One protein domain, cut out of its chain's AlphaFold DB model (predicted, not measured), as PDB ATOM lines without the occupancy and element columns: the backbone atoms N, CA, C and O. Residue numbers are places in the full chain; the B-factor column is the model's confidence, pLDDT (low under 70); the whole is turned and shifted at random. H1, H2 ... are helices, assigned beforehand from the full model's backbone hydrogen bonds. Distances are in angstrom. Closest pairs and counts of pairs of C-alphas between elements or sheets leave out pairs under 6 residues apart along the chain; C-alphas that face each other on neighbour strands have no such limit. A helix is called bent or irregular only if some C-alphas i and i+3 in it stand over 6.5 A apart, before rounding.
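What this domain is: This is residues 191 to 325 of the 329 residues of an uncharacterized protein of viral metagenome (UniProt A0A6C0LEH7). Five helices, H3 to H7, make an up-and-down bundle in which each runs against the one before it, and a helical hairpin of H1 and H2 packs on one side of it through H2, with H1 farther out. The long H4 lies near the middle of the whole and has H2, H3 and H5 packed on different parts of its length, while H6 and H7 complete the bundle with fewer close approaches. The printed part has 135 residues with seven named helices, H1 to H7 in chain order, and no named strand; the class is all helix. It is compact, with a radius of gyration of the C-alphas of 15.0 A and spans of 43 by 35 by 26 A.

How they stand to each other: Begin at H1, residues 191 to 204, which touches H2, residues 207 to 215, as a hairpin; their closest C-alphas are Leu 198 and Phe 210, 5.1 A apart, at a shallow tilt of 19 degrees, opposite ways. H2 and H3, residues 217 to 227, meet only through their link. Look next at H4, residues 234 to 259, the hub. Its residues 243 to 250 touch H2, closest at the C-alphas of Tyr 247 and Ser 215, 4.2 A. Its residues 236 to 244 touch H3 in a hairpin, closest at Tyr 240 and His 218, C-alphas 4.6 A apart, at a steep tilt of 42 degrees. Its residues 245 to 257 touch H5, residues 263 to 281, another hairpin, closest at the C-alphas of Phe 256 and Pro 263, 4.7 A. H6, residues 285 to 299, only just touches H4 and H5, with 3 pairs of C-alphas within 8 A each; H5 and H6 form a hairpin, closest at the C-alphas of Tyr 278 and Pro 287, 6.7 A. H7, residues 306 to 324, is close but not clearly touching H6, closest at the C-alphas of Met 295 and Leu 312, 6.8 A. Every O i to N i+4 pair is within hydrogen-bond range in H2, H3, H6 and H7; the counts are 9 of 10 in H1, 20 of 22 in H4 and 13 of 15 in H5.

Where its parts are: Find C-alpha 191 at (324.677, 427.892, 357.142), where H1 begins its 20.2 A. H4 runs 37.4 A from C-alpha 234 at (312.828, 434.262, 360.983). H5 spans 27.1 A with a kink of 29 degrees near residue 270, and is only just irregular: C-alphas 269 and 272 are 6.7 A apart. H6 spans 20.8 A, and H7 runs 27.5 A to C-alpha 324 at (304.925, 412.923, 368.638).

The domain as a whole: The C-alphas farthest apart, Asn 229 and Glu 261, are 45.1 A apart. The printed part has no cut and no long link. Mean pLDDT of the printed part is 89.0; residue 230 and residues 281 to 284 are under 70.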
ATOM      1  N   ASN A 191     325.018 429.151 357.800       93.38
ATOM      2  CA  ASN A 191     324.677 427.892 357.142       93.38
ATOM      3  C   ASN A 191     325.584 427.646 355.929       93.38
ATOM      4  O   ASN A 191     326.062 426.528 355.739       93.38
ATOM      5  N   ILE A 192     325.903 428.693 355.155       92.81
ATOM      6  CA  ILE A 192     326.868 428.610 354.044       92.81
ATOM      7  C   ILE A 192     328.247 428.183 354.550       92.81
ATOM      8  O   ILE A 192     328.858 427.283 353.973       92.81
ATOM      9  N   GLN A 193     328.739 428.797 355.629       91.38
ATOM     10  CA  GLN A 193     330.035 428.445 356.218       91.38
ATOM     11  C   GLN A 193     330.053 427.004 356.722       91.38
ATOM     12  O   GLN A 193     330.994 426.268 356.433       91.38
ATOM     13  N   TYR A 194     328.998 426.582 357.420       94.12
ATOM     14  CA  TYR A 194     328.869 425.217 357.915       94.12
ATOM     15  C   TYR A 194     328.875 424.192 356.776       94.12
ATOM     16  O   TYR A 194     329.642 423.232 356.805       94.12
ATOM     17  N   ILE A 195     328.077 424.420 355.730       96.12
ATOM     18  CA  ILE A 195     328.035 423.549 354.550       96.12
ATOM     19  C   ILE A 195     329.378 423.531 353.818       96.12
ATOM     20  O   ILE A 195     329.854 422.461 353.443       96.12
ATOM     21  N   SER A 196     330.025 424.686 353.667       94.81
ATOM     22  CA  SER A 196     331.348 424.785 353.042       94.81
ATOM     23  C   SER A 196     332.402 424.005 353.829       94.81
ATOM     24  O   SER A 196     333.217 423.301 353.236       94.81
ATOM     25  N   LEU A 197     332.358 424.078 355.163       95.44
ATOM     26  CA  LEU A 197     333.239 423.312 356.040       95.44
ATOM     27  C   LEU A 197     332.990 421.806 355.904       95.44
ATOM     28  O   LEU A 197     333.944 421.044 355.759       95.44
ATOM     29  N   LEU A 198     331.726 421.372 355.897       96.75
ATOM     30  CA  LEU A 198     331.381 419.965 355.692       96.75
ATOM     31  C   LEU A 198     331.858 419.450 354.333       96.75
ATOM     32  O   LEU A 198     332.436 418.369 354.270       96.75
ATOM     33  N   LEU A 199     331.658 420.221 353.261       96.81
ATOM     34  CA  LEU A 199     332.138 419.875 351.921       96.81
ATOM     35  C   LEU A 199     333.667 419.799 351.875       96.81
ATOM     36  O   LEU A 199     334.219 418.863 351.295       96.81
ATOM     37  N   TYR A 200     334.357 420.742 352.518       96.94
ATOM     38  CA  TYR A 200     335.812 420.720 352.620       96.94
ATOM     39  C   TYR A 200     336.302 419.456 353.336       96.94
ATOM     40  O   TYR A 200     337.159 418.752 352.803       96.94
ATOM     41  N   ILE A 201     335.727 419.119 354.494       97.50
ATOM     42  CA  ILE A 201     336.098 417.915 355.248       97.50
ATOM     43  C   ILE A 201     335.769 416.653 354.441       97.50
ATOM     44  O   ILE A 201     336.622 415.774 354.315       97.50
ATOM     45  N   ALA A 202     334.582 416.574 353.837       97.00
ATOM     46  CA  ALA A 202     334.162 415.444 353.011       97.00
ATOM     47  C   ALA A 202     335.092 415.230 351.806       97.00
ATOM     48  O   ALA A 202     335.434 414.094 351.495       97.00
ATOM     49  N   SER A 203     335.597 416.308 351.191       96.94
ATOM     50  CA  SER A 203     336.571 416.225 350.088       96.94
ATOM     51  C   SER A 203     337.916 415.600 350.489       96.94
ATOM     52  O   SER A 203     338.682 415.176 349.625       96.94
ATOM     53  N   LYS A 204     338.224 415.570 351.792       97.00
ATOM     54  CA  LYS A 204     339.458 415.005 352.358       97.00
ATOM     55  C   LYS A 204     339.251 413.666 353.058       97.00
ATOM     56  O   LYS A 204     340.238 413.009 353.373       97.00
ATOM     57  N   THR A 205     338.006 413.294 353.339       95.62
ATOM     58  CA  THR A 205     337.665 412.125 354.156       95.62
ATOM     59  C   THR A 205     336.682 411.227 353.412       95.62
ATOM     60  O   THR A 205     337.105 410.418 352.594       95.62
ATOM     61  N   ASP A 206     335.386 411.371 353.681       94.44
ATOM     62  CA  ASP A 206     334.312 410.586 353.086       94.44
ATOM     63  C   ASP A 206     333.072 411.474 352.882       94.44
ATOM     64  O   ASP A 206     332.753 412.332 353.713       94.44
ATOM     65  N   TRP A 207     332.342 411.252 351.785       93.06
ATOM     66  CA  TRP A 207     331.091 411.949 351.476       93.06
ATOM     67  C   TRP A 207     330.019 411.784 352.562       93.06
ATOM     68  O   TRP A 207     329.196 412.679 352.767       93.06
ATOM     69  N   ASN A 208     330.067 410.683 353.315       93.75
ATOM     70  CA  ASN A 208     329.213 410.433 354.468       93.75
ATOM     71  C   ASN A 208     329.267 411.584 355.488       93.75
ATOM     72  O   ASN A 208     328.245 411.904 356.089       93.75
ATOM     73  N   VAL A 209     330.407 412.271 355.647       94.81
ATOM     74  CA  VAL A 209     330.507 413.432 356.549       94.81
ATOM     75  C   VAL A 209     329.553 414.547 356.122       94.81
ATOM     76  O   VAL A 209     328.806 415.075 356.945       94.81
ATOM     77  N   PHE A 210     329.533 414.879 354.830       95.94
ATOM     78  CA  PHE A 210     328.619 415.883 354.295       95.94
ATOM     79  C   PHE A 210     327.167 415.402 354.353       95.94
ATOM     80  O   PHE A 210     326.288 416.140 354.802       95.94
ATOM     81  N   PHE A 211     326.923 414.158 353.940       94.50
ATOM     82  CA  PHE A 211     325.591 413.564 353.902       94.50
ATOM     83  C   PHE A 211     324.928 413.553 355.288       94.50
ATOM     84  O   PHE A 211     323.862 414.136 355.463       94.50
ATOM     85  N   PHE A 212     325.583 412.993 356.308       95.06
ATOM     86  CA  PHE A 212     325.056 412.995 357.676       95.06
ATOM     87  C   PHE A 212     325.043 414.402 358.287       95.06
ATOM     88  O   PHE A 212     324.055 414.797 358.907       95.06
ATOM     89  N   GLY A 213     326.119 415.171 358.090       94.75
ATOM     90  CA  GLY A 213     326.285 416.490 358.697       94.75
ATOM     91  C   GLY A 213     325.279 417.534 358.211       94.75
ATOM     92  O   GLY A 213     324.967 418.456 358.961       94.75
ATOM     93  N   SER A 214     324.753 417.404 356.988       95.81
ATOM     94  CA  SER A 214     323.754 418.328 356.427       95.81
ATOM     95  C   SER A 214     322.312 417.846 356.607       95.81
ATOM     96  O   SER A 214     321.417 418.664 356.824       95.81
ATOM     97  N   SER A 215     322.068 416.533 356.580       94.75
ATOM     98  CA  SER A 215     320.713 415.974 356.547       94.75
ATOM     99  C   SER A 215     319.912 416.133 357.841       94.75
ATOM    100  O   SER A 215     318.692 416.259 357.784       94.75
ATOM    101  N   PHE A 216     320.548 416.149 359.013       94.75
ATOM    102  CA  PHE A 216     319.814 416.111 360.289       94.75
ATOM    103  C   PHE A 216     319.731 417.453 361.023       94.75
ATOM    104  O   PHE A 216     319.046 417.552 362.039       94.75
ATOM    105  N   VAL A 217     320.357 418.512 360.504       95.25
ATOM    106  CA  VAL A 217     320.403 419.820 361.183       95.25
ATOM    107  C   VAL A 217     319.009 420.419 361.373       95.25
ATOM    108  O   VAL A 217     318.731 420.984 362.425       95.25
ATOM    109  N   HIS A 218     318.097 420.241 360.412       92.94
ATOM    110  CA  HIS A 218     316.718 420.722 360.546       92.94
ATOM    111  C   HIS A 218     315.982 420.078 361.738       92.94
ATOM    112  O   HIS A 218     315.258 420.771 362.448       92.94
ATOM    113  N   TYR A 219     316.219 418.789 362.022       91.19
ATOM    114  CA  TYR A 219     315.693 418.142 363.229       91.19
ATOM    115  C   TYR A 219     316.324 418.716 364.493       91.19
ATOM    116  O   TYR A 219     315.610 418.987 365.449       91.19
ATOM    117  N   LEU A 220     317.641 418.943 364.501       91.94
ATOM    118  CA  LEU A 220     318.324 419.521 365.660       91.94
ATOM    119  C   LEU A 220     317.805 420.926 365.981       91.94
ATOM    120  O   LEU A 220     317.543 421.216 367.144       91.94
ATOM    121  N   ARG A 221     317.590 421.772 364.963       90.44
ATOM    122  CA  ARG A 221     316.973 423.097 365.141       90.44
ATOM    123  C   ARG A 221     315.562 422.979 365.705       90.44
ATOM    124  O   ARG A 221     315.204 423.729 366.599       90.44
ATOM    125  N   TRP A 222     314.775 422.028 365.208       88.94
ATOM    126  CA  TRP A 222     313.421 421.788 365.697       88.94
ATOM    127  C   TRP A 222     313.400 421.334 367.165       88.94
ATOM    128  O   TRP A 222     312.651 421.890 367.961       88.94
ATOM    129  N   ILE A 223     314.267 420.388 367.544       88.75
ATOM    130  CA  ILE A 223     314.395 419.896 368.926       88.75
ATOM    131  C   ILE A 223     314.827 421.031 369.864       88.75
ATOM    132  O   ILE A 223     314.309 421.146 370.972       88.75
ATOM    133  N   ASP A 224     315.773 421.862 369.424       88.06
ATOM    134  CA  ASP A 224     316.258 423.013 370.185       88.06
ATOM    135  C   ASP A 224     315.136 424.023 370.473       88.06
ATOM    136  O   ASP A 224     314.963 424.436 371.621       88.06
ATOM    137  N   THR A 225     314.322 424.346 369.464       86.31
ATOM    138  CA  THR A 225     313.164 425.237 369.615       86.31
ATOM    139  C   THR A 225     312.093 424.645 370.532       86.31
ATOM    140  O   THR A 225     311.603 425.353 371.409       86.31
ATOM    141  N   GLU A 226     311.762 423.353 370.388       83.62
ATOM    142  CA  GLU A 226     310.782 422.672 371.255       83.62
ATOM    143  C   GLU A 226     311.216 422.698 372.719       83.62
ATOM    144  O   GLU A 226     310.441 423.053 373.602       83.62
ATOM    145  N   LYS A 227     312.483 422.367 372.985       83.69
ATOM    146  CA  LYS A 227     313.000 422.237 374.349       83.69
ATOM    147  C   LYS A 227     313.060 423.571 375.095       83.69
ATOM    148  O   LYS A 227     312.892 423.589 376.313       83.69
ATOM    149  N   HIS A 228     313.335 424.665 374.390       80.31
ATOM    150  CA  HIS A 228     313.489 425.989 374.996       80.31
ATOM    151  C   HIS A 228     312.221 426.849 374.913       80.31
ATOM    152  O   HIS A 228     312.291 428.027 375.256       80.31
ATOM    153  N   ASN A 229     311.081 426.290 374.473       70.38
ATOM    154  CA  ASN A 229     309.864 427.051 374.152       70.38
ATOM    155  C   ASN A 229     310.186 428.289 373.295       70.38
ATOM    156  O   ASN A 229     309.679 429.385 373.540       70.38
ATOM    157  N   GLY A 230     311.110 428.123 372.346       66.88
ATOM    158  CA  GLY A 230     311.613 429.222 371.540       66.88
ATOM    159  C   GLY A 230     310.527 429.758 370.614       66.88
ATOM    160  O   GLY A 230     309.778 428.990 370.013       66.88
ATOM    161  N   GLU A 231     310.463 431.079 370.462       73.19
ATOM    162  CA  GLU A 231     309.619 431.686 369.437       73.19
ATOM    163  C   GLU A 231     310.094 431.266 368.041       73.19
ATOM    164  O   GLU A 231     311.292 431.266 367.732       73.19
ATOM    165  N   ILE A 232     309.138 430.946 367.170       81.31
ATOM    166  CA  ILE A 232     309.384 430.628 365.762       81.31
ATOM    167  C   ILE A 232     309.696 431.930 365.033       81.31
ATOM    168  O   ILE A 232     308.842 432.572 364.426       81.31
ATOM    169  N   ASN A 233     310.953 432.339 365.133       82.19
ATOM    170  CA  ASN A 233     311.458 433.536 364.487       82.19
ATOM    171  C   ASN A 233     311.948 433.249 363.057       82.19
ATOM    172  O   ASN A 233     312.019 432.106 362.586       82.19
ATOM    173  N   THR A 234     312.310 434.319 362.353       86.75
ATOM    174  CA  THR A 234     312.828 434.262 360.983       86.75
ATOM    175  C   THR A 234     314.081 433.386 360.882       86.75
ATOM    176  O   THR A 234     314.213 432.618 359.932       86.75
ATOM    177  N   ILE A 235     314.972 433.450 361.880       87.94
ATOM    178  CA  ILE A 235     316.226 432.679 361.924       87.94
ATOM    179  C   ILE A 235     315.936 431.175 361.951       87.94
ATOM    180  O   ILE A 235     316.511 430.418 361.167       87.94
ATOM    181  N   PHE A 236     315.028 430.736 362.825       89.25
ATOM    182  CA  PHE A 236     314.623 429.339 362.912       89.25
ATOM    183  C   PHE A 236     314.022 428.861 361.591       89.25
ATOM    184  O   PHE A 236     314.469 427.848 361.055       89.25
ATOM    185  N   ARG A 237     313.048 429.604 361.043       88.94
ATOM    186  CA  ARG A 237     312.380 429.241 359.785       88.94
ATOM    187  C   ARG A 237     313.389 429.090 358.653       88.94
ATOM    188  O   ARG A 237     313.391 428.068 357.973       88.94
ATOM    189  N   ARG A 238     314.279 430.071 358.497       91.62
ATOM    190  CA  ARG A 238     315.358 430.058 357.507       91.62
ATOM    191  C   ARG A 238     316.221 428.803 357.623       91.62
ATOM    192  O   ARG A 238     316.335 428.055 356.656       91.62
ATOM    193  N   ASP A 239     316.803 428.559 358.798       93.44
ATOM    194  CA  ASP A 239     317.721 427.435 358.998       93.44
ATOM    195  C   ASP A 239     316.993 426.096 358.809       93.44
ATOM    196  O   ASP A 239     317.474 425.212 358.099       93.44
ATOM    197  N   TYR A 240     315.803 425.952 359.399       92.25
ATOM    198  CA  TYR A 240     314.991 424.745 359.286       92.25
ATOM    199  C   TYR A 240     314.675 424.420 357.823       92.25
ATOM    200  O   TYR A 240     314.935 423.304 357.373       92.25
ATOM    201  N   PHE A 241     314.164 425.392 357.058       92.00
ATOM    202  CA  PHE A 241     313.815 425.192 355.654       92.00
ATOM    203  C   PHE A 241     315.045 424.934 354.780       92.00
ATOM    204  O   PHE A 241     315.011 424.018 353.958       92.00
ATOM    205  N   PHE A 242     316.147 425.659 354.990       95.00
ATOM    206  CA  PHE A 242     317.388 425.444 354.248       95.00
ATOM    207  C   PHE A 242     317.923 424.015 354.425       95.00
ATOM    208  O   PHE A 242     318.144 423.296 353.447       95.00
ATOM    209  N   TYR A 243     318.063 423.553 355.671       95.81
ATOM    210  CA  TYR A 243     318.544 422.196 355.930       95.81
ATOM    211  C   TYR A 243     317.512 421.122 355.586       95.81
ATOM    212  O   TYR A 243     317.898 420.009 355.229       95.81
ATOM    213  N   LYS A 244     316.209 421.428 355.627       93.06
ATOM    214  CA  LYS A 244     315.170 420.509 355.145       93.06
ATOM    215  C   LYS A 244     315.275 420.303 353.635       93.06
ATOM    216  O   LYS A 244     315.158 419.169 353.174       93.06
ATOM    217  N   PHE A 245     315.533 421.366 352.878       94.44
ATOM    218  CA  PHE A 245     315.761 421.283 351.439       94.44
ATOM    219  C   PHE A 245     316.994 420.430 351.112       94.44
ATOM    220  O   PHE A 245     316.901 419.504 350.308       94.44
ATOM    221  N   LEU A 246     318.123 420.668 351.793       95.44
ATOM    222  CA  LEU A 246     319.337 419.854 351.631       95.44
ATOM    223  C   LEU A 246     319.113 418.384 352.003       95.44
ATOM    224  O   LEU A 246     319.526 417.492 351.265       95.44
ATOM    225  N   TYR A 247     318.408 418.128 353.104       95.06
ATOM    226  CA  TYR A 247     317.987 416.783 353.487       95.06
ATOM    227  C   TYR A 247     317.172 416.108 352.378       95.06
ATOM    228  O   TYR A 247     317.452 414.964 352.035       95.06
ATOM    229  N   MET A 248     316.189 416.801 351.792       94.31
ATOM    230  CA  MET A 248     315.376 416.236 350.711       94.31
ATOM    231  C   MET A 248     316.222 415.945 349.470       94.31
ATOM    232  O   MET A 248     316.066 414.877 348.886       94.31
ATOM    233  N   LEU A 249     317.149 416.832 349.098       95.25
ATOM    234  CA  LEU A 249     318.093 416.579 348.003       95.25
ATOM    235  C   LEU A 249     318.906 415.303 348.256       95.25
ATOM    236  O   LEU A 249     318.919 414.407 347.417       95.25
ATOM    237  N   ASN A 250     319.517 415.187 349.435       94.56
ATOM    238  CA  ASN A 250     320.297 414.017 349.836       94.56
ATOM    239  C   ASN A 250     319.454 412.730 349.842       94.56
ATOM    240  O   ASN A 250     319.880 411.693 349.337       94.56
ATOM    241  N   TYR A 251     318.244 412.798 350.394       94.06
ATOM    242  CA  TYR A 251     317.360 411.651 350.563       94.06
ATOM    243  C   TYR A 251     316.808 411.123 349.236       94.06
ATOM    244  O   TYR A 251     316.846 409.921 348.978       94.06
ATOM    245  N   PHE A 252     316.341 412.020 348.362       95.06
ATOM    246  CA  PHE A 252     315.867 411.649 347.029       95.06
ATOM    247  C   PHE A 252     317.014 411.182 346.134       95.06
ATOM    248  O   PHE A 252     316.832 410.233 345.375       95.06
ATOM    249  N   HIS A 253     318.199 411.784 346.252       94.75
ATOM    250  CA  HIS A 253     319.374 411.319 345.526       94.75
ATOM    251  C   HIS A 253     319.759 409.892 345.926       94.75
ATOM    252  O   HIS A 253     320.006 409.063 345.048       94.75
ATOM    253  N   MET A 254     319.748 409.584 347.227       93.75
ATOM    254  CA  MET A 254     319.983 408.227 347.727       93.75
ATOM    255  C   MET A 254     318.954 407.249 347.156       93.75
ATOM    256  O   MET A 254     319.344 406.233 346.592       93.75
ATOM    257  N   TYR A 255     317.661 407.587 347.204       94.38
ATOM    258  CA  TYR A 255     316.611 406.763 346.604       94.38
ATOM    259  C   TYR A 255     316.852 406.525 345.108       94.38
ATOM    260  O   TYR A 255     316.946 405.382 344.672       94.38
ATOM    261  N   PHE A 256     316.997 407.580 344.303       94.81
ATOM    262  CA  PHE A 256     317.120 407.417 342.855       94.81
ATOM    263  C   PHE A 256     318.402 406.716 342.429       94.81
ATOM    264  O   PHE A 256     318.401 406.097 341.370       94.81
ATOM    265  N   SER A 257     319.461 406.755 343.241       93.06
ATOM    266  CA  SER A 257     320.706 406.032 342.953       93.06
ATOM    267  C   SER A 257     320.502 404.514 342.872       93.06
ATOM    268  O   SER A 257     321.307 403.827 342.253       93.06
ATOM    269  N   TYR A 258     319.406 403.999 343.441       90.88
ATOM    270  CA  TYR A 258     319.017 402.590 343.362       90.88
ATOM    271  C   TYR A 258     318.073 402.246 342.208       90.88
ATOM    272  O   TYR A 258     317.972 401.077 341.838       90.88
ATOM    273  N   TYR A 259     317.362 403.229 341.651       89.00
ATOM    274  CA  TYR A 259     316.257 402.992 340.710       89.00
ATOM    275  C   TYR A 259     316.433 403.680 339.355       89.00
ATOM    276  O   TYR A 259     315.603 403.497 338.467       89.00
ATOM    277  N   SER A 260     317.468 404.501 339.190       90.44
ATOM    278  CA  SER A 260     317.684 405.298 337.989       90.44
ATOM    279  C   SER A 260     319.166 405.466 337.682       90.44
ATOM    280  O   SER A 260     319.984 405.663 338.577       90.44
ATOM    281  N   GLU A 261     319.496 405.474 336.393       90.62
ATOM    282  CA  GLU A 261     320.841 405.779 335.894       90.62
ATOM    283  C   GLU A 261     321.191 407.274 336.015       90.62
ATOM    284  O   GLU A 261     322.363 407.644 336.007       90.62
ATOM    285  N   THR A 262     320.190 408.155 336.152       94.00
ATOM    286  CA  THR A 262     320.374 409.620 336.216       94.00
ATOM    287  C   THR A 262     319.802 410.226 337.506       94.00
ATOM    288  O   THR A 262     318.975 411.142 337.470       94.00
ATOM    289  N   PRO A 263     320.252 409.770 338.691       93.00
ATOM    290  CA  PRO A 263     319.622 410.105 339.970       93.00
ATOM    291  C   PRO A 263     319.631 411.601 340.288       93.00
ATOM    292  O   PRO A 263     318.702 412.130 340.903       93.00
ATOM    293  N   VAL A 264     320.667 412.303 339.831       94.00
ATOM    294  CA  VAL A 264     320.817 413.753 339.985       94.00
ATOM    295  C   VAL A 264     319.679 414.502 339.287       94.00
ATOM    296  O   VAL A 264     319.059 415.369 339.898       94.00
ATOM    297  N   PHE A 265     319.346 414.132 338.047       95.00
ATOM    298  CA  PHE A 265     318.299 414.796 337.269       95.00
ATOM    299  C   PHE A 265     316.934 414.676 337.953       95.00
ATOM    300  O   PHE A 265     316.282 415.687 338.214       95.00
ATOM    301  N   TYR A 266     316.538 413.458 338.334       94.31
ATOM    302  CA  TYR A 266     315.264 413.228 339.024       94.31
ATOM    303  C   TYR A 266     315.178 413.975 340.356       94.31
ATOM    304  O   TYR A 266     314.143 414.568 340.665       94.31
ATOM    305  N   THR A 267     316.274 414.014 341.115       95.25
ATOM    306  CA  THR A 267     316.343 414.753 342.383       95.25
ATOM    307  C   THR A 267     316.087 416.247 342.170       95.25
ATOM    308  O   THR A 267     315.222 416.820 342.832       95.25
ATOM    309  N   PHE A 268     316.778 416.876 341.214       94.25
ATOM    310  CA  PHE A 268     316.624 418.308 340.935       94.25
ATOM    311  C   PHE A 268     315.263 418.677 340.338       94.25
ATOM    312  O   PHE A 268     314.810 419.802 340.531       94.25
ATOM    313  N   VAL A 269     314.595 417.754 339.644       94.56
ATOM    314  CA  VAL A 269     313.250 417.989 339.099       94.56
ATOM    315  C   VAL A 269     312.168 417.837 340.174       94.56
ATOM    316  O   VAL A 269     311.228 418.626 340.206       94.56
ATOM    317  N   ILE A 270     312.283 416.845 341.062       92.88
ATOM    318  CA  ILE A 270     311.209 416.471 342.000       92.88
ATOM    319  C   ILE A 270     311.279 417.244 343.319       92.88
ATOM    320  O   ILE A 270     310.242 417.632 343.860       92.88
ATOM    321  N   VAL A 271     312.479 417.485 343.853       94.31
ATOM    322  CA  VAL A 271     312.630 418.087 345.188       94.31
ATOM    323  C   VAL A 271     312.110 419.529 345.250       94.31
ATOM    324  O   VAL A 271     311.331 419.805 346.164       94.31
ATOM    325  N   PRO A 272     312.437 420.450 344.320       93.81
ATOM    326  CA  PRO A 272     311.950 421.830 344.390       93.81
ATOM    327  C   PRO A 272     310.418 421.983 344.422       93.81
ATOM    328  O   PRO A 272     309.933 422.679 345.317       93.81
ATOM    329  N   PRO A 273     309.619 421.349 343.534       90.44
ATOM    330  CA  PRO A 273     308.163 421.472 343.601       90.44
ATOM    331  C   PRO A 273     307.586 420.827 344.864       90.44
ATOM    332  O   PRO A 273     306.672 421.387 345.470       90.44
ATOM    333  N   LEU A 274     308.138 419.692 345.313       89.19
ATOM    334  CA  LEU A 274     307.689 419.051 346.549       89.19
ATOM    335  C   LEU A 274     307.984 419.919 347.781       89.19
ATOM    336  O   LEU A 274     307.148 420.048 348.675       89.19
ATOM    337  N   PHE A 275     309.150 420.558 347.807       90.50
ATOM    338  CA  PHE A 275     309.534 421.489 348.859       90.50
ATOM    339  C   PHE A 275     308.686 422.769 348.838       90.50
ATOM    340  O   PHE A 275     308.249 423.241 349.885       90.50
ATOM    341  N   ALA A 276     308.359 423.298 347.656       88.25
ATOM    342  CA  ALA A 276     307.442 424.429 347.526       88.25
ATOM    343  C   ALA A 276     306.032 424.097 348.052       88.25
ATOM    344  O   ALA A 276     305.409 424.929 348.716       88.25
ATOM    345  N   LEU A 277     305.537 422.874 347.814       83.25
ATOM    346  CA  LEU A 277     304.278 422.394 348.399       83.25
ATOM    347  C   LEU A 277     304.356 422.303 349.927       83.25
ATOM    348  O   LEU A 277     303.403 422.699 350.602       83.25
ATOM    349  N   TYR A 278     305.489 421.832 350.459       82.38
ATOM    350  CA  TYR A 278     305.738 421.765 351.902       82.38
ATOM    351  C   TYR A 278     305.659 423.148 352.561       82.38
ATOM    352  O   TYR A 278     304.988 423.291 353.580       82.38
ATOM    353  N   ILE A 279     306.268 424.171 351.952       83.44
ATOM    354  CA  ILE A 279     306.225 425.553 352.460       83.44
ATOM    355  C   ILE A 279     304.813 426.152 352.360       83.44
ATOM    356  O   ILE A 279     304.374 426.843 353.275       83.44
ATOM    357  N   ARG A 280     304.099 425.933 351.246       76.94
ATOM    358  CA  ARG A 280     302.845 426.650 350.951       76.94
ATOM    359  C   ARG A 280     301.652 426.177 351.779       76.94
ATOM    360  O   ARG A 280     300.862 427.006 352.216       76.94
ATOM    361  N   ASN A 281     301.485 424.864 351.928       62.38
ATOM    362  CA  ASN A 281     300.264 424.296 352.506       62.38
ATOM    363  C   ASN A 281     300.429 423.848 353.961       62.38
ATOM    364  O   ASN A 281     299.446 423.406 354.545       62.38
ATOM    365  N   TYR A 282     301.643 423.911 354.527       60.84
ATOM    366  CA  TYR A 282     301.989 423.439 355.881       60.84
ATOM    367  C   TYR A 282     301.517 422.010 356.216       60.84
ATOM    368  O   TYR A 282     301.623 421.557 357.354       60.84
ATOM    369  N   THR A 283     301.032 421.242 355.237       59.84
ATOM    370  CA  THR A 283     300.594 419.868 355.441       59.84
ATOM    371  C   THR A 283     301.826 418.978 355.493       59.84
ATOM    372  O   THR A 283     302.244 418.380 354.502       59.84
ATOM    373  N   ALA A 284     302.411 418.863 356.688       65.44
ATOM    374  CA  ALA A 284     303.536 417.965 356.949       65.44
ATOM    375  C   ALA A 284     303.240 416.514 356.517       65.44
ATOM    376  O   ALA A 284     304.158 415.772 356.184       65.44
ATOM    377  N   PHE A 285     301.961 416.130 356.451       71.81
ATOM    378  CA  PHE A 285     301.510 414.791 356.090       71.81
ATOM    379  C   PHE A 285     301.950 414.316 354.703       71.81
ATOM    380  O   PHE A 285     302.418 413.186 354.596       71.81
ATOM    381  N   ILE A 286     301.830 415.132 353.646       74.19
ATOM    382  CA  ILE A 286     302.139 414.659 352.282       74.19
ATOM    383  C   ILE A 286     303.645 414.397 352.130       74.19
ATOM    384  O   ILE A 286     304.013 413.282 351.755       74.19
ATOM    385  N   PRO A 287     304.546 415.340 352.476       77.00
ATOM    386  CA  PRO A 287     305.979 415.092 352.355       77.00
ATOM    387  C   PRO A 287     306.470 414.001 353.306       77.00
ATOM    388  O   PRO A 287     307.292 413.187 352.900       77.00
ATOM    389  N   LYS A 288     305.916 413.895 354.523       79.75
ATOM    390  CA  LYS A 288     306.256 412.795 355.442       79.75
ATOM    391  C   LYS A 288     305.768 411.436 354.942       79.75
ATOM    392  O   LYS A 288     306.504 410.462 355.048       79.75
ATOM    393  N   GLY A 289     304.577 411.365 354.345       83.19
ATOM    394  CA  GLY A 289     304.079 410.147 353.704       83.19
ATOM    395  C   GLY A 289     304.989 409.685 352.564       83.19
ATOM    396  O   GLY A 289     305.316 408.503 352.478       83.19
ATOM    397  N   ILE A 290     305.472 410.625 351.744       87.12
ATOM    398  CA  ILE A 290     306.465 410.340 350.701       87.12
ATOM    399  C   ILE A 290     307.785 409.873 351.322       87.12
ATOM    400  O   ILE A 290     308.339 408.874 350.876       87.12
ATOM    401  N   GLU A 291     308.278 410.532 352.374       87.44
ATOM    402  CA  GLU A 291     309.515 410.123 353.052       87.44
ATOM    403  C   GLU A 291     309.446 408.680 353.574       87.44
ATOM    404  O   GLU A 291     310.379 407.906 353.346       87.44
ATOM    405  N   ILE A 292     308.326 408.305 354.205       86.69
ATOM    406  CA  ILE A 292     308.071 406.946 354.704       86.69
ATOM    407  C   ILE A 292     307.978 405.947 353.544       86.69
ATOM    408  O   ILE A 292     308.586 404.881 353.610       86.69
ATOM    409  N   TYR A 293     307.268 406.289 352.463       90.56
ATOM    410  CA  TYR A 293     307.183 405.433 351.277       90.56
ATOM    411  C   TYR A 293     308.568 405.145 350.684       90.56
ATOM    412  O   TYR A 293     308.917 403.985 350.461       90.56
ATOM    413  N   LEU A 294     309.383 406.187 350.482       92.00
ATOM    414  CA  LEU A 294     310.740 406.047 349.951       92.00
ATOM    415  C   LEU A 294     311.624 405.212 350.888       92.00
ATOM    416  O   LEU A 294     312.412 404.400 350.411       92.00
ATOM    417  N   MET A 295     311.466 405.364 352.208       90.69
ATOM    418  CA  MET A 295     312.181 404.555 353.200       90.69
ATOM    419  C   MET A 295     311.853 403.071 353.036       90.69
ATOM    420  O   MET A 295     312.763 402.253 352.928       90.69
ATOM    421  N   CYS A 296     310.564 402.723 352.988       89.50
ATOM    422  CA  CYS A 296     310.114 401.343 352.809       89.50
ATOM    423  C   CYS A 296     310.605 400.757 351.480       89.50
ATOM    424  O   CYS A 296     311.049 399.611 351.443       89.50
ATOM    425  N   ALA A 297     310.567 401.544 350.402       91.19
ATOM    426  CA  ALA A 297     311.083 401.126 349.103       91.19
ATOM    427  C   ALA A 297     312.588 400.815 349.163       91.19
ATOM    428  O   ALA A 297     312.998 399.740 348.728       91.19
ATOM    429  N   MET A 298     313.392 401.693 349.774       92.88
ATOM    430  CA  MET A 298     314.832 401.469 349.943       92.88
ATOM    431  C   MET A 298     315.135 400.259 350.828       92.88
ATOM    432  O   MET A 298     315.987 399.458 350.465       92.88
ATOM    433  N   LEU A 299     314.430 400.083 351.951       89.88
ATOM    434  CA  LEU A 299     314.639 398.943 352.856       89.88
ATOM    435  C   LEU A 299     314.322 397.590 352.205       89.88
ATOM    436  O   LEU A 299     314.941 396.591 352.558       89.88
ATOM    437  N   ASN A 300     313.396 397.562 351.244       88.19
ATOM    438  CA  ASN A 300     313.092 396.366 350.456       88.19
ATOM    439  C   ASN A 300     314.175 396.035 349.415       88.19
ATOM    440  O   ASN A 300     314.110 394.983 348.778       88.19
ATOM    441  N   ASN A 301     315.159 396.915 349.213       83.06
ATOM    442  CA  ASN A 301     316.281 396.673 348.322       83.06
ATOM    443  C   ASN A 301     317.463 396.052 349.092       83.06
ATOM    444  O   ASN A 301     318.039 396.668 349.985       83.06
ATOM    445  N   ASN A 302     317.886 394.849 348.697       72.31
ATOM    446  CA  ASN A 302     318.959 394.089 349.358       72.31
ATOM    447  C   ASN A 302     320.380 394.646 349.118       72.31
ATOM    448  O   ASN A 302     321.360 394.010 349.500       72.31
ATOM    449  N   THR A 303     320.514 395.793 348.448       86.62
ATOM    450  CA  THR A 303     321.808 396.377 348.045       86.62
ATOM    451  C   THR A 303     322.247 397.576 348.888       86.62
ATOM    452  O   THR A 303     323.302 398.150 348.618       86.62
ATOM    453  N   LEU A 304     321.478 397.938 349.920       87.88
ATOM    454  CA  LEU A 304     321.805 399.054 350.806       87.88
ATOM    455  C   LEU A 304     323.138 398.844 351.533       87.88
ATOM    456  O   LEU A 304     323.426 397.780 352.088       87.88
ATOM    457  N   LYS A 305     323.939 399.908 351.596       90.00
ATOM    458  CA  LYS A 305     325.164 399.930 352.399       90.00
ATOM    459  C   LYS A 305     324.812 400.052 353.880       90.00
ATOM    460  O   LYS A 305     323.816 400.668 354.256       90.00
ATOM    461  N   LEU A 306     325.687 399.549 354.752       89.44
ATOM    462  CA  LEU A 306     325.514 399.652 356.207       89.44
ATOM    463  C   LEU A 306     325.296 401.106 356.673       89.44
ATOM    464  O   LEU A 306     324.455 401.363 357.529       89.44
ATOM    465  N   THR A 307     326.018 402.064 356.085       91.31
ATOM    466  CA  THR A 307     325.876 403.496 356.393       91.31
ATOM    467  C   THR A 307     324.481 404.027 356.072       91.31
ATOM    468  O   THR A 307     323.940 404.830 356.825       91.31
ATOM    469  N   GLU A 308     323.857 403.552 355.001       92.31
ATOM    470  CA  GLU A 308     322.517 403.974 354.596       92.31
ATOM    471  C   GLU A 308     321.447 403.339 355.485       92.31
ATOM    472  O   GLU A 308     320.501 404.023 355.864       92.31
ATOM    473  N   TYR A 309     321.631 402.089 355.926       91.44
ATOM    474  CA  TYR A 309     320.777 401.501 356.966       91.44
ATOM    475  C   TYR A 309     320.786 402.341 358.246       91.44
ATOM    476  O   TYR A 309     319.723 402.667 358.778       91.44
ATOM    477  N   PHE A 310     321.971 402.742 358.718       92.81
ATOM    478  CA  PHE A 310     322.086 403.635 359.873       92.81
ATOM    479  C   PHE A 310     321.404 404.982 359.626       92.81
ATOM    480  O   PHE A 310     320.684 405.474 360.495       92.81
ATOM    481  N   TYR A 311     321.581 405.561 358.438       94.06
ATOM    482  CA  TYR A 311     320.921 406.805 358.063       94.06
ATOM    483  C   TYR A 311     319.391 406.684 358.112       94.06
ATOM    484  O   TYR A 311     318.726 407.530 358.712       94.06
ATOM    485  N   LEU A 312     318.826 405.629 357.514       93.00
ATOM    486  CA  LEU A 312     317.384 405.381 357.494       93.00
ATOM    487  C   LEU A 312     316.830 405.161 358.904       93.00
ATOM    488  O   LEU A 312     315.771 405.694 359.225       93.00
ATOM    489  N   LEU A 313     317.561 404.448 359.765       91.00
ATOM    490  CA  LEU A 313     317.169 404.232 361.157       91.00
ATOM    491  C   LEU A 313     317.115 405.547 361.950       91.00
ATOM    492  O   LEU A 313     316.134 405.809 362.645       91.00
ATOM    493  N   ILE A 314     318.143 406.394 361.820       92.25
ATOM    494  CA  ILE A 314     318.173 407.719 362.461       92.25
ATOM    495  C   ILE A 314     317.020 408.578 361.939       92.25
ATOM    496  O   ILE A 314     316.320 409.223 362.718       92.25
ATOM    497  N   ASN A 315     316.790 408.560 360.627       91.31
ATOM    498  CA  ASN A 315     315.709 409.309 360.005       91.31
ATOM    499  C   ASN A 315     314.331 408.855 360.506       91.31
ATOM    500  O   ASN A 315     313.490 409.691 360.829       91.31
ATOM    501  N   LEU A 316     314.100 407.546 360.627       89.25
ATOM    502  CA  LEU A 316     312.870 406.992 361.190       89.25
ATOM    503  C   LEU A 316     312.659 407.455 362.636       89.25
ATOM    504  O   LEU A 316     311.574 407.918 362.985       89.25
ATOM    505  N   TYR A 317     313.707 407.374 363.457       90.00
ATOM    506  CA  TYR A 317     313.662 407.804 364.852       90.00
ATOM    507  C   TYR A 317     313.333 409.301 364.989       90.00
ATOM    508  O   TYR A 317     312.447 409.676 365.756       90.00
ATOM    509  N   LEU A 318     313.995 410.162 364.210       89.56
ATOM    510  CA  LEU A 318     313.765 411.611 364.243       89.56
ATOM    511  C   LEU A 318     312.395 412.002 363.670       89.56
ATOM    512  O   LEU A 318     311.742 412.898 364.202       89.56
ATOM    513  N   ASN A 319     311.923 411.300 362.635       84.75
ATOM    514  CA  ASN A 319     310.562 411.446 362.119       84.75
ATOM    515  C   ASN A 319     309.514 411.117 363.180       84.75
ATOM    516  O   ASN A 319     308.577 411.889 363.376       84.75
ATOM    517  N   TYR A 320     309.682 409.986 363.870       84.12
ATOM    518  CA  TYR A 320     308.802 409.581 364.959       84.12
ATOM    519  C   TYR A 320     308.773 410.640 366.065       84.12
ATOM    520  O   TYR A 320     307.699 411.087 366.461       84.12
ATOM    521  N   PHE A 321     309.945 411.120 366.494       82.38
ATOM    522  CA  PHE A 321     310.043 412.166 367.510       82.38
ATOM    523  C   PHE A 321     309.312 413.454 367.100       82.38
ATOM    524  O   PHE A 321     308.543 414.004 367.887       82.38
ATOM    525  N   GLN A 322     309.498 413.902 365.852       81.12
ATOM    526  CA  GLN A 322     308.852 415.107 365.329       81.12
ATOM    527  C   GLN A 322     307.319 414.970 365.261       81.12
ATOM    528  O   GLN A 322     306.604 415.931 365.542       81.12
ATOM    529  N   LEU A 323     306.807 413.785 364.910       78.31
ATOM    530  CA  LEU A 323     305.367 413.503 364.855       78.31
ATOM    531  C   LEU A 323     304.719 413.448 366.245       78.31
ATOM    532  O   LEU A 323     303.558 413.819 366.384       78.31
ATOM    533  N   CYS A 324     305.448 413.006 367.273       78.25
ATOM    534  CA  CYS A 324     304.925 412.923 368.638       78.25
ATOM    535  C   CYS A 324     304.827 414.279 369.355       78.25
ATOM    536  O   CYS A 324     304.091 414.384 370.334       78.25
ATOM    537  N   LYS A 325     305.574 415.297 368.916       72.12
ATOM    538  CA  LYS A 325     305.714 416.583 369.621       72.12
ATOM    539  C   LYS A 325     305.581 417.780 368.678       72.12
ATOM    540  O   LYS A 325     306.471 418.610 368.604       72.12
TER     541      LYS A 325